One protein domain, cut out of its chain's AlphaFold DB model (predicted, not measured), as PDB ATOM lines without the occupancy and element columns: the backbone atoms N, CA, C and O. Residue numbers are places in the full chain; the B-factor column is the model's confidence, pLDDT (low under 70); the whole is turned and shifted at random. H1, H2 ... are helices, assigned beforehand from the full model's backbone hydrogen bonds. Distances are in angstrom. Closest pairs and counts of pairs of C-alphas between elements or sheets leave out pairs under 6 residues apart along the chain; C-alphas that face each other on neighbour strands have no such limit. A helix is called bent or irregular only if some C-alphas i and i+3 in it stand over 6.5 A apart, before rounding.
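AT A GLANCE: This is residues 5 to 70 of the 72 residues of an uncharacterized protein of Ancylobacter pratisalsi (UniProt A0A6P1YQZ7). The long kinked helix H2 runs through the middle, with H1 packed across one side of it and H3 packed on another side, over H2's second half. H1 and H3 meet only near their last residues, and the long loop of residues 42 to 54 lies at one end of the domain, leading from H2 to H3. The printed part has 66 residues with three named helices, H1, H2 and H3 in chain order, and no named strand; the class is all helix. It is compact, with a radius of gyration of the C-alphas of 11.7 A, and elongated, spanning 33 by 22 by 16 A.

IN THESE COORDINATES: H1 is residues 5 to 18, 20.0 A long, from C-alpha 5 at (-0.310, -19.111, 3.569). H2 is residues 23 to 41, 24.9 A long, from C-alpha 23 at (-4.412, -9.852, -13.524). H2 is irregular: C-alphas 32 and 35 are 7.4 A apart, and it has a kink of 51 degrees near residue 32. H3 is residues 55 to 69, 20.3 A long, ending with C-alpha 69 at (-9.995, -2.635, 0.901).

HOW THE PARTS SIT: H1 and H2 touch, their closest C-alphas being those of Arg 9 and Trp 34 at 4.9 A. They run opposite ways at a steep tilt of 59 degrees. H2 touches H3 with residues 33 to 39 alone; the closest C-alphas, of Val 36 and Ser 62, are 5.8 A apart. These two run opposite ways at a steep tilt of 54 degrees. H1 and H3 only just touch, with 3 pairs of C-alphas within 8 A, and only at their ends; the closest C-alphas are those of Asp 15 and Ile 69, at 6.9 A. They run the same way at a shallow tilt of 29 degrees. In H1 and H3 every O i to N i+4 pair is within hydrogen-bond range; in H2, 12 of 15 are.

THE WHOLE: The two C-alphas farthest apart, of Gly 23 and His 45, are 34.3 A apart. The printed part has no cut. The link from H1 to H2 is tight, with 4 residues; that from H2 to H3 is long, with 13. Mean pLDDT of the printed part is 86.7, and residues 43 to 50 are under 70.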
ATOM      1  N   GLU A   5      -0.670 -19.969   4.691       87.31
ATOM      2  CA  GLU A   5      -0.310 -19.111   3.569       87.31
ATOM      3  C   GLU A   5      -1.242 -19.291   2.358       87.31
ATOM      4  O   GLU A   5      -1.756 -18.310   1.826       87.31
ATOM      5  N   GLU A   6      -1.557 -20.524   1.949       89.94
ATOM      6  CA  GLU A   6      -2.504 -20.770   0.850       89.94
ATOM      7  C   GLU A   6      -3.917 -20.260   1.166       89.94
ATOM      8  O   GLU A   6      -4.607 -19.734   0.287       89.94
ATOM      9  N   ARG A   7      -4.366 -20.409   2.420       89.81
ATOM     10  CA  ARG A   7      -5.670 -19.889   2.867       89.81
ATOM     11  C   ARG A   7      -5.677 -18.363   2.874       89.81
ATOM     12  O   ARG A   7      -6.631 -17.765   2.381       89.81
ATOM     13  N   ALA A   8      -4.615 -17.753   3.388       92.25
ATOM     14  CA  ALA A   8      -4.463 -16.309   3.457       92.25
ATOM     15  C   ALA A   8      -4.387 -15.669   2.065       92.25
ATOM     16  O   ALA A   8      -5.093 -14.698   1.798       92.25
ATOM     17  N   ARG A   9      -3.626 -16.263   1.135       94.38
ATOM     18  CA  ARG A   9      -3.577 -15.819  -0.265       94.38
ATOM     19  C   ARG A   9      -4.936 -15.897  -0.947       94.38
ATOM     20  O   ARG A   9      -5.311 -14.969  -1.658       94.38
ATOM     21  N   ALA A  10      -5.683 -16.979  -0.724       94.25
ATOM     22  CA  ALA A  10      -7.012 -17.135  -1.308       94.25
ATOM     23  C   ALA A  10      -7.991 -16.059  -0.813       94.25
ATOM     24  O   ALA A  10      -8.739 -15.503  -1.614       94.25
ATOM     25  N   LEU A  11      -7.966 -15.738   0.483       93.12
ATOM     26  CA  LEU A  11      -8.804 -14.681   1.058       93.12
ATOM     27  C   LEU A  11      -8.395 -13.295   0.556       93.12
ATOM     28  O   LEU A  11      -9.246 -12.550   0.077       93.12
ATOM     29  N   CYS A  12      -7.092 -13.005   0.544       94.94
ATOM     30  CA  CYS A  12      -6.557 -11.760   0.001       94.94
ATOM     31  C   CYS A  12      -6.979 -11.557  -1.464       94.94
ATOM     32  O   CYS A  12      -7.431 -10.480  -1.847       94.94
ATOM     33  N   ALA A  13      -6.921 -12.614  -2.282       96.06
ATOM     34  CA  ALA A  13      -7.347 -12.543  -3.673       96.06
ATOM     35  C   ALA A  13      -8.838 -12.191  -3.812       96.06
ATOM     36  O   ALA A  13      -9.192 -11.369  -4.655       96.06
ATOM     37  N   ILE A  14      -9.705 -12.776  -2.978       95.25
ATOM     38  CA  ILE A  14     -11.151 -12.502  -2.986       95.25
ATOM     39  C   ILE A  14     -11.430 -11.033  -2.648       95.25
ATOM     40  O   ILE A  14     -12.225 -10.385  -3.331       95.25
ATOM     41  N   ASP A  15     -10.777 -10.494  -1.622       94.00
ATOM     42  CA  ASP A  15     -10.972  -9.108  -1.195       94.00
ATOM     43  C   ASP A  15     -10.492  -8.103  -2.248       94.00
ATOM     44  O   ASP A  15     -11.205  -7.151  -2.577       94.00
ATOM     45  N   LEU A  16      -9.323  -8.345  -2.842       94.25
ATOM     46  CA  LEU A  16      -8.766  -7.501  -3.900       94.25
ATOM     47  C   LEU A  16      -9.632  -7.538  -5.169       94.25
ATOM     48  O   LEU A  16      -9.919  -6.495  -5.759       94.25
ATOM     49  N   GLN A  17     -10.134  -8.713  -5.553       95.06
ATOM     50  CA  GLN A  17     -11.052  -8.852  -6.689       95.06
ATOM     51  C   GLN A  17     -12.376  -8.116  -6.461       95.06
ATOM     52  O   GLN A  17     -12.890  -7.482  -7.383       95.06
ATOM     53  N   ARG A  18     -12.914  -8.121  -5.231       94.25
ATOM     54  CA  ARG A  18     -14.101  -7.320  -4.866       94.25
ATOM     55  C   ARG A  18     -13.869  -5.816  -5.012       94.25
ATOM     56  O   ARG A  18     -14.833  -5.069  -5.165       94.25
ATOM     57  N   ARG A  19     -12.610  -5.374  -4.982       91.56
ATOM     58  CA  ARG A  19     -12.186  -3.986  -5.223       91.56
ATOM     59  C   ARG A  19     -11.790  -3.710  -6.674       91.56
ATOM     60  O   ARG A  19     -11.379  -2.600  -6.984       91.56
ATOM     61  N   GLY A  20     -11.962  -4.681  -7.569       93.31
ATOM     62  CA  GLY A  20     -11.682  -4.520  -8.993       93.31
ATOM     63  C   GLY A  20     -10.215  -4.724  -9.378       93.31
ATOM     64  O   GLY A  20      -9.832  -4.361 -10.487       93.31
ATOM     65  N   ILE A  21      -9.395  -5.293  -8.491       93.31
ATOM     66  CA  ILE A  21      -7.984  -5.581  -8.761       93.31
ATOM     67  C   ILE A  21      -7.870  -6.971  -9.398       93.31
ATOM     68  O   ILE A  21      -8.301  -7.972  -8.821       93.31
ATOM     69  N   PHE A  22      -7.264  -7.041 -10.586       93.81
ATOM     70  CA  PHE A  22      -7.170  -8.267 -11.386       93.81
ATOM     71  C   PHE A  22      -5.793  -8.435 -12.048       93.81
ATOM     72  O   PHE A  22      -4.936  -7.554 -12.005       93.81
ATOM     73  N   GLY A  23      -5.584  -9.589 -12.688       92.75
ATOM     74  CA  GLY A  23      -4.412  -9.852 -13.524       92.75
ATOM     75  C   GLY A  23      -3.087  -9.798 -12.760       92.75
ATOM     76  O   GLY A  23      -2.976 -10.314 -11.650       92.75
ATOM     77  N   ALA A  24      -2.071  -9.186 -13.373       91.75
ATOM     78  CA  ALA A  24      -0.735  -9.082 -12.787       91.75
ATOM     79  C   ALA A  24      -0.717  -8.256 -11.489       91.75
ATOM     80  O   ALA A  24       0.047  -8.572 -10.578       91.75
ATOM     81  N   GLU A  25      -1.587  -7.246 -11.373       93.94
ATOM     82  CA  GLU A  25      -1.701  -6.462 -10.142       93.94
ATOM     83  C   GLU A  25      -2.235  -7.325  -8.997       93.94
ATOM     84  O   GLU A  25      -1.682  -7.293  -7.904       93.94
ATOM     85  N   LEU A  26      -3.249  -8.158  -9.253       94.31
ATOM     86  CA  LEU A  26      -3.779  -9.074  -8.242       94.31
ATOM     87  C   LEU A  26      -2.687  -9.988  -7.686       94.31
ATOM     88  O   LEU A  26      -2.560 -10.103  -6.473       94.31
ATOM     89  N   ALA A  27      -1.887 -10.609  -8.555       93.81
ATOM     90  CA  ALA A  27      -0.817 -11.504  -8.119       93.81
ATOM     91  C   ALA A  27       0.214 -10.778  -7.237       93.81
ATOM     92  O   ALA A  27       0.552 -11.273  -6.165       93.81
ATOM     93  N   ALA A  28       0.650  -9.579  -7.644       94.56
ATOM     94  CA  ALA A  28       1.601  -8.775  -6.875       94.56
ATOM     95  C   ALA A  28       1.034  -8.338  -5.514       94.56
ATOM     96  O   ALA A  28       1.711  -8.414  -4.492       94.56
ATOM     97  N   ARG A  29      -0.234  -7.919  -5.481       94.25
ATOM     98  CA  ARG A  29      -0.916  -7.488  -4.253       94.25
ATOM     99  C   ARG A  29      -1.166  -8.655  -3.303       94.25
ATOM    100  O   ARG A  29      -1.000  -8.495  -2.101       94.25
ATOM    101  N   VAL A  30      -1.522  -9.830  -3.821       95.69
ATOM    102  CA  VAL A  30      -1.681 -11.045  -3.010       95.69
ATOM    103  C   VAL A  30      -0.353 -11.458  -2.387       95.69
ATOM    104  O   VAL A  30      -0.327 -11.787  -1.205       95.69
ATOM    105  N   ASP A  31       0.747 -11.410  -3.139       94.06
ATOM    106  CA  ASP A  31       2.075 -11.728  -2.604       94.06
ATOM    107  C   ASP A  31       2.520 -10.737  -1.516       94.06
ATOM    108  O   ASP A  31       3.112 -11.130  -0.513       94.06
ATOM    109  N   GLN A  32       2.134  -9.466  -1.656       93.88
ATOM    110  CA  GLN A  32       2.403  -8.423  -0.669       93.88
ATOM    111  C   GLN A  32       1.536  -8.536   0.599       93.88
ATOM    112  O   GLN A  32       2.037  -8.316   1.701       93.88
ATOM    113  N   PHE A  33       0.235  -8.822   0.465       95.19
ATOM    114  CA  PHE A  33      -0.739  -8.643   1.553       95.19
ATOM    115  C   PHE A  33      -1.241  -9.932   2.201       95.19
ATOM    116  O   PHE A  33      -1.866  -9.856   3.257       95.19
ATOM    117  N   TRP A  34      -0.934 -11.120   1.667       93.44
ATOM    118  CA  TRP A  34      -1.288 -12.372   2.350       93.44
ATOM    119  C   TRP A  34      -0.818 -12.465   3.817       93.44
ATOM    120  O   TRP A  34      -1.555 -13.076   4.594       93.44
ATOM    121  N   PRO A  35       0.310 -11.862   4.257       91.88
ATOM    122  CA  PRO A  35       0.723 -11.934   5.659       91.88
ATOM    123  C   PRO A  35      -0.266 -11.255   6.610       91.88
ATOM    124  O   PRO A  35      -0.441 -11.714   7.736       91.88
ATOM    125  N   VAL A  36      -0.954 -10.204   6.146       92.00
ATOM    126  CA  VAL A  36      -2.003  -9.508   6.909       92.00
ATOM    127  C   VAL A  36      -3.144 -10.473   7.206       92.00
ATOM    128  O   VAL A  36      -3.502 -10.688   8.359       92.00
ATOM    129  N   LEU A  37      -3.654 -11.138   6.167       91.25
ATOM    130  CA  LEU A  37      -4.753 -12.094   6.297       91.25
ATOM    131  C   LEU A  37      -4.330 -13.307   7.125       91.25
ATOM    132  O   LEU A  37      -5.111 -13.827   7.912       91.25
ATOM    133  N   ALA A  38      -3.091 -13.771   6.974       89.81
ATOM    134  CA  ALA A  38      -2.569 -14.867   7.777       89.81
ATOM    135  C   ALA A  38      -2.534 -14.520   9.276       89.81
ATOM    136  O   ALA A  38      -2.931 -15.364  10.078       89.81
ATOM    137  N   ALA A  39      -2.149 -13.292   9.639       87.00
ATOM    138  CA  ALA A  39      -2.181 -12.807  11.021       87.00
ATOM    139  C   ALA A  39      -3.612 -12.622  11.570       87.00
ATOM    140  O   ALA A  39      -3.832 -12.771  12.771       87.00
ATOM    141  N   GLU A  40      -4.596 -12.333  10.712       84.94
ATOM    142  CA  GLU A  40      -6.017 -12.286  11.096       84.94
ATOM    143  C   GLU A  40      -6.626 -13.686  11.288       84.94
ATOM    144  O   GLU A  40      -7.442 -13.899  12.183       84.94
ATOM    145  N   ILE A  41      -6.240 -14.653  10.448       82.62
ATOM    146  CA  ILE A  41      -6.740 -16.040  10.491       82.62
ATOM    147  C   ILE A  41      -6.115 -16.820  11.650       82.62
ATOM    148  O   ILE A  41      -6.765 -17.695  12.223       82.62
ATOM    149  N   TYR A  42      -4.847 -16.547  11.950       77.75
ATOM    150  CA  TYR A  42      -4.081 -17.179  13.015       77.75
ATOM    151  C   TYR A  42      -3.516 -16.080  13.911       77.75
ATOM    152  O   TYR A  42      -2.536 -15.432  13.534       77.75
ATOM    153  N   PRO A  43      -4.102 -15.849  15.096       63.78
ATOM    154  CA  PRO A  43      -3.541 -14.884  16.018       63.78
ATOM    155  C   PRO A  43      -2.112 -15.318  16.375       63.78
ATOM    156  O   PRO A  43      -1.867 -16.491  16.671       63.78
ATOM    157  N   MET A  44      -1.165 -14.375  16.344       57.75
ATOM    158  CA  MET A  44       0.288 -14.597  16.493       57.75
ATOM    159  C   MET A  44       0.721 -15.424  17.720       57.75
ATOM    160  O   MET A  44       1.868 -15.849  17.798       57.75
ATOM    161  N   HIS A  45      -0.170 -15.674  18.680       55.25
ATOM    162  CA  HIS A  45       0.088 -16.518  19.845       55.25
ATOM    163  C   HIS A  45       0.164 -18.029  19.538       55.25
ATOM    164  O   HIS A  45       0.562 -18.798  20.405       55.25
ATOM    165  N   GLU A  46      -0.223 -18.470  18.333       53.31
ATOM    166  CA  GLU A  46      -0.321 -19.894  17.950       53.31
ATOM    167  C   GLU A  46       0.534 -20.283  16.727       53.31
ATOM    168  O   GLU A  46       0.308 -21.322  16.106       53.31
ATOM    169  N   THR A  47       1.535 -19.484  16.345       54.47
ATOM    170  CA  THR A  47       2.411 -19.841  15.217       54.47
ATOM    171  C   THR A  47       3.251 -21.081  15.533       54.47
ATOM    172  O   THR A  47       4.220 -21.030  16.289       54.47
ATOM    173  N   VAL A  48       2.892 -22.209  14.917       47.09
ATOM    174  CA  VAL A  48       3.727 -23.414  14.849       47.09
ATOM    175  C   VAL A  48       4.729 -23.228  13.705       47.09
ATOM    176  O   VAL A  48       4.400 -23.479  12.546       47.09
ATOM    177  N   GLY A  49       5.938 -22.754  14.022       62.94
ATOM    178  CA  GLY A  49       7.035 -22.539  13.067       62.94
ATOM    179  C   GLY A  49       7.612 -21.120  13.088       62.94
ATOM    180  O   GLY A  49       7.199 -20.285  13.889       62.94
ATOM    181  N   GLU A  50       8.581 -20.847  12.210       63.59
ATOM    182  CA  GLU A  50       9.150 -19.505  12.033       63.59
ATOM    183  C   GLU A  50       8.184 -18.630  11.226       63.59
ATOM    184  O   GLU A  50       7.898 -18.899  10.060       63.59
ATOM    185  N   TRP A  51       7.664 -17.580  11.860       75.06
ATOM    186  CA  TRP A  51       6.888 -16.540  11.197       75.06
ATOM    187  C   TRP A  51       7.848 -15.431  10.737       75.06
ATOM    188  O   TRP A  51       8.453 -14.779  11.590       75.06
ATOM    189  N   PRO A  52       8.032 -15.207   9.422       79.81
ATOM    190  CA  PRO A  52       9.098 -14.337   8.925       79.81
ATOM    191  C   PRO A  52       8.751 -12.842   8.969       79.81
ATOM    192  O   PRO A  52       9.563 -12.032   8.537       79.81
ATOM    193  N   PHE A  53       7.565 -12.467   9.468       82.75
ATOM    194  CA  PHE A  53       7.113 -11.076   9.532       82.75
ATOM    195  C   PHE A  53       7.058 -10.584  10.975       82.75
ATOM    196  O   PHE A  53       6.431 -11.194  11.840       82.75
ATOM    197  N   THR A  54       7.666  -9.439  11.240       85.12
ATOM    198  CA  THR A  54       7.563  -8.769  12.537       85.12
ATOM    199  C   THR A  54       6.174  -8.158  12.744       85.12
ATOM    200  O   THR A  54       5.451  -7.866  11.788       85.12
ATOM    201  N   VAL A  55       5.804  -7.906  14.005       83.31
ATOM    202  CA  VAL A  55       4.559  -7.192  14.356       83.31
ATOM    203  C   VAL A  55       4.471  -5.853  13.621       83.31
ATOM    204  O   VAL A  55       3.464  -5.571  12.981       83.31
ATOM    205  N   THR A  56       5.554  -5.072  13.628       87.31
ATOM    206  CA  THR A  56       5.624  -3.761  12.966       87.31
ATOM    207  C   THR A  56       5.415  -3.849  11.451       87.31
ATOM    208  O   THR A  56       4.768  -2.983  10.860       87.31
ATOM    209  N   GLU A  57       5.929  -4.892  10.795       89.19
ATOM    210  CA  GLU A  57       5.685  -5.108   9.364       89.19
ATOM    211  C   GLU A  57       4.224  -5.448   9.080       89.19
ATOM    212  O   GLU A  57       3.655  -4.915   8.126       89.19
ATOM    213  N   ILE A  58       3.608  -6.290   9.914       90.06
ATOM    214  CA  ILE A  58       2.189  -6.635   9.790       90.06
ATOM    215  C   ILE A  58       1.304  -5.411  10.027       90.06
ATOM    216  O   ILE A  58       0.372  -5.197   9.258       90.06
ATOM    217  N   GLU A  59       1.602  -4.573  11.019       90.31
ATOM    218  CA  GLU A  59       0.874  -3.321  11.267       90.31
ATOM    219  C   GLU A  59       0.944  -2.381  10.058       90.31
ATOM    220  O   GLU A  59      -0.096  -1.955   9.547       90.31
ATOM    221  N   ARG A  60       2.147  -2.141   9.518       92.94
ATOM    222  CA  ARG A  60       2.333  -1.313   8.315       92.94
ATOM    223  C   ARG A  60       1.560  -1.867   7.115       92.94
ATOM    224  O   ARG A  60       0.853  -1.124   6.431       92.94
ATOM    225  N   LEU A  61       1.683  -3.170   6.850       93.25
ATOM    226  CA  LEU A  61       0.965  -3.822   5.752       93.25
ATOM    227  C   LEU A  61      -0.550  -3.779   5.967       93.25
ATOM    228  O   LEU A  61      -1.285  -3.618   4.998       93.25
ATOM    229  N   SER A  62      -1.023  -3.864   7.211       92.12
ATOM    230  CA  SER A  62      -2.447  -3.782   7.549       92.12
ATOM    231  C   SER A  62      -3.021  -2.401   7.249       92.12
ATOM    232  O   SER A  62      -4.127  -2.297   6.717       92.12
ATOM    233  N   GLU A  63      -2.281  -1.330   7.538       93.69
ATOM    234  CA  GLU A  63      -2.687   0.034   7.178       93.69
ATOM    235  C   GLU A  63      -2.753   0.235   5.660       93.69
ATOM    236  O   GLU A  63      -3.713   0.807   5.141       93.69
ATOM    237  N   GLU A  64      -1.741  -0.245   4.934       92.94
ATOM    238  CA  GLU A  64      -1.716  -0.202   3.469       92.94
ATOM    239  C   GLU A  64      -2.859  -1.011   2.857       92.94
ATOM    240  O   GLU A  64      -3.561  -0.511   1.979       92.94
ATOM    241  N   TYR A  65      -3.085  -2.224   3.359       92.12
ATOM    242  CA  TYR A  65      -4.165  -3.094   2.918       92.12
ATOM    243  C   TYR A  65      -5.528  -2.453   3.179       92.12
ATOM    244  O   TYR A  65      -6.358  -2.384   2.272       92.12
ATOM    245  N   ARG A  66      -5.744  -1.887   4.373       91.94
ATOM    246  CA  ARG A  66      -6.998  -1.213   4.739       91.94
ATOM    247  C   ARG A  66      -7.311  -0.038   3.820       91.94
ATOM    248  O   ARG A  66      -8.452   0.091   3.402       91.94
ATOM    249  N   ARG A  67      -6.313   0.753   3.412       91.56
ATOM    250  CA  ARG A  67      -6.508   1.827   2.417       91.56
ATOM    251  C   ARG A  67      -7.000   1.313   1.058       91.56
ATOM    252  O   ARG A  67      -7.671   2.049   0.346       91.56
ATOM    253  N   ILE A  68      -6.679   0.071   0.697       86.94
ATOM    254  CA  ILE A  68      -7.120  -0.560  -0.557       86.94
ATOM    255  C   ILE A  68      -8.523  -1.153  -0.397       86.94
ATOM    256  O   ILE A  68      -9.386  -0.968  -1.258       86.94
ATOM    257  N   ILE A  69      -8.756  -1.880   0.699       86.44
ATOM    258  CA  ILE A  69      -9.995  -2.635   0.901       86.44
ATOM    259  C   ILE A  69     -11.093  -1.874   1.638       86.44
ATOM    260  O   ILE A  69     -12.213  -2.370   1.646       86.44
ATOM    261  N   ASP A  70     -10.831  -0.714   2.232       84.62
ATOM    262  CA  ASP A  70     -11.825   0.185   2.831       84.62
ATOM    263  C   ASP A  70     -11.311   1.645   2.830       84.62
ATOM    264  O   ASP A  70     -10.803   2.127   3.842       84.62
TER     265      ASP A  70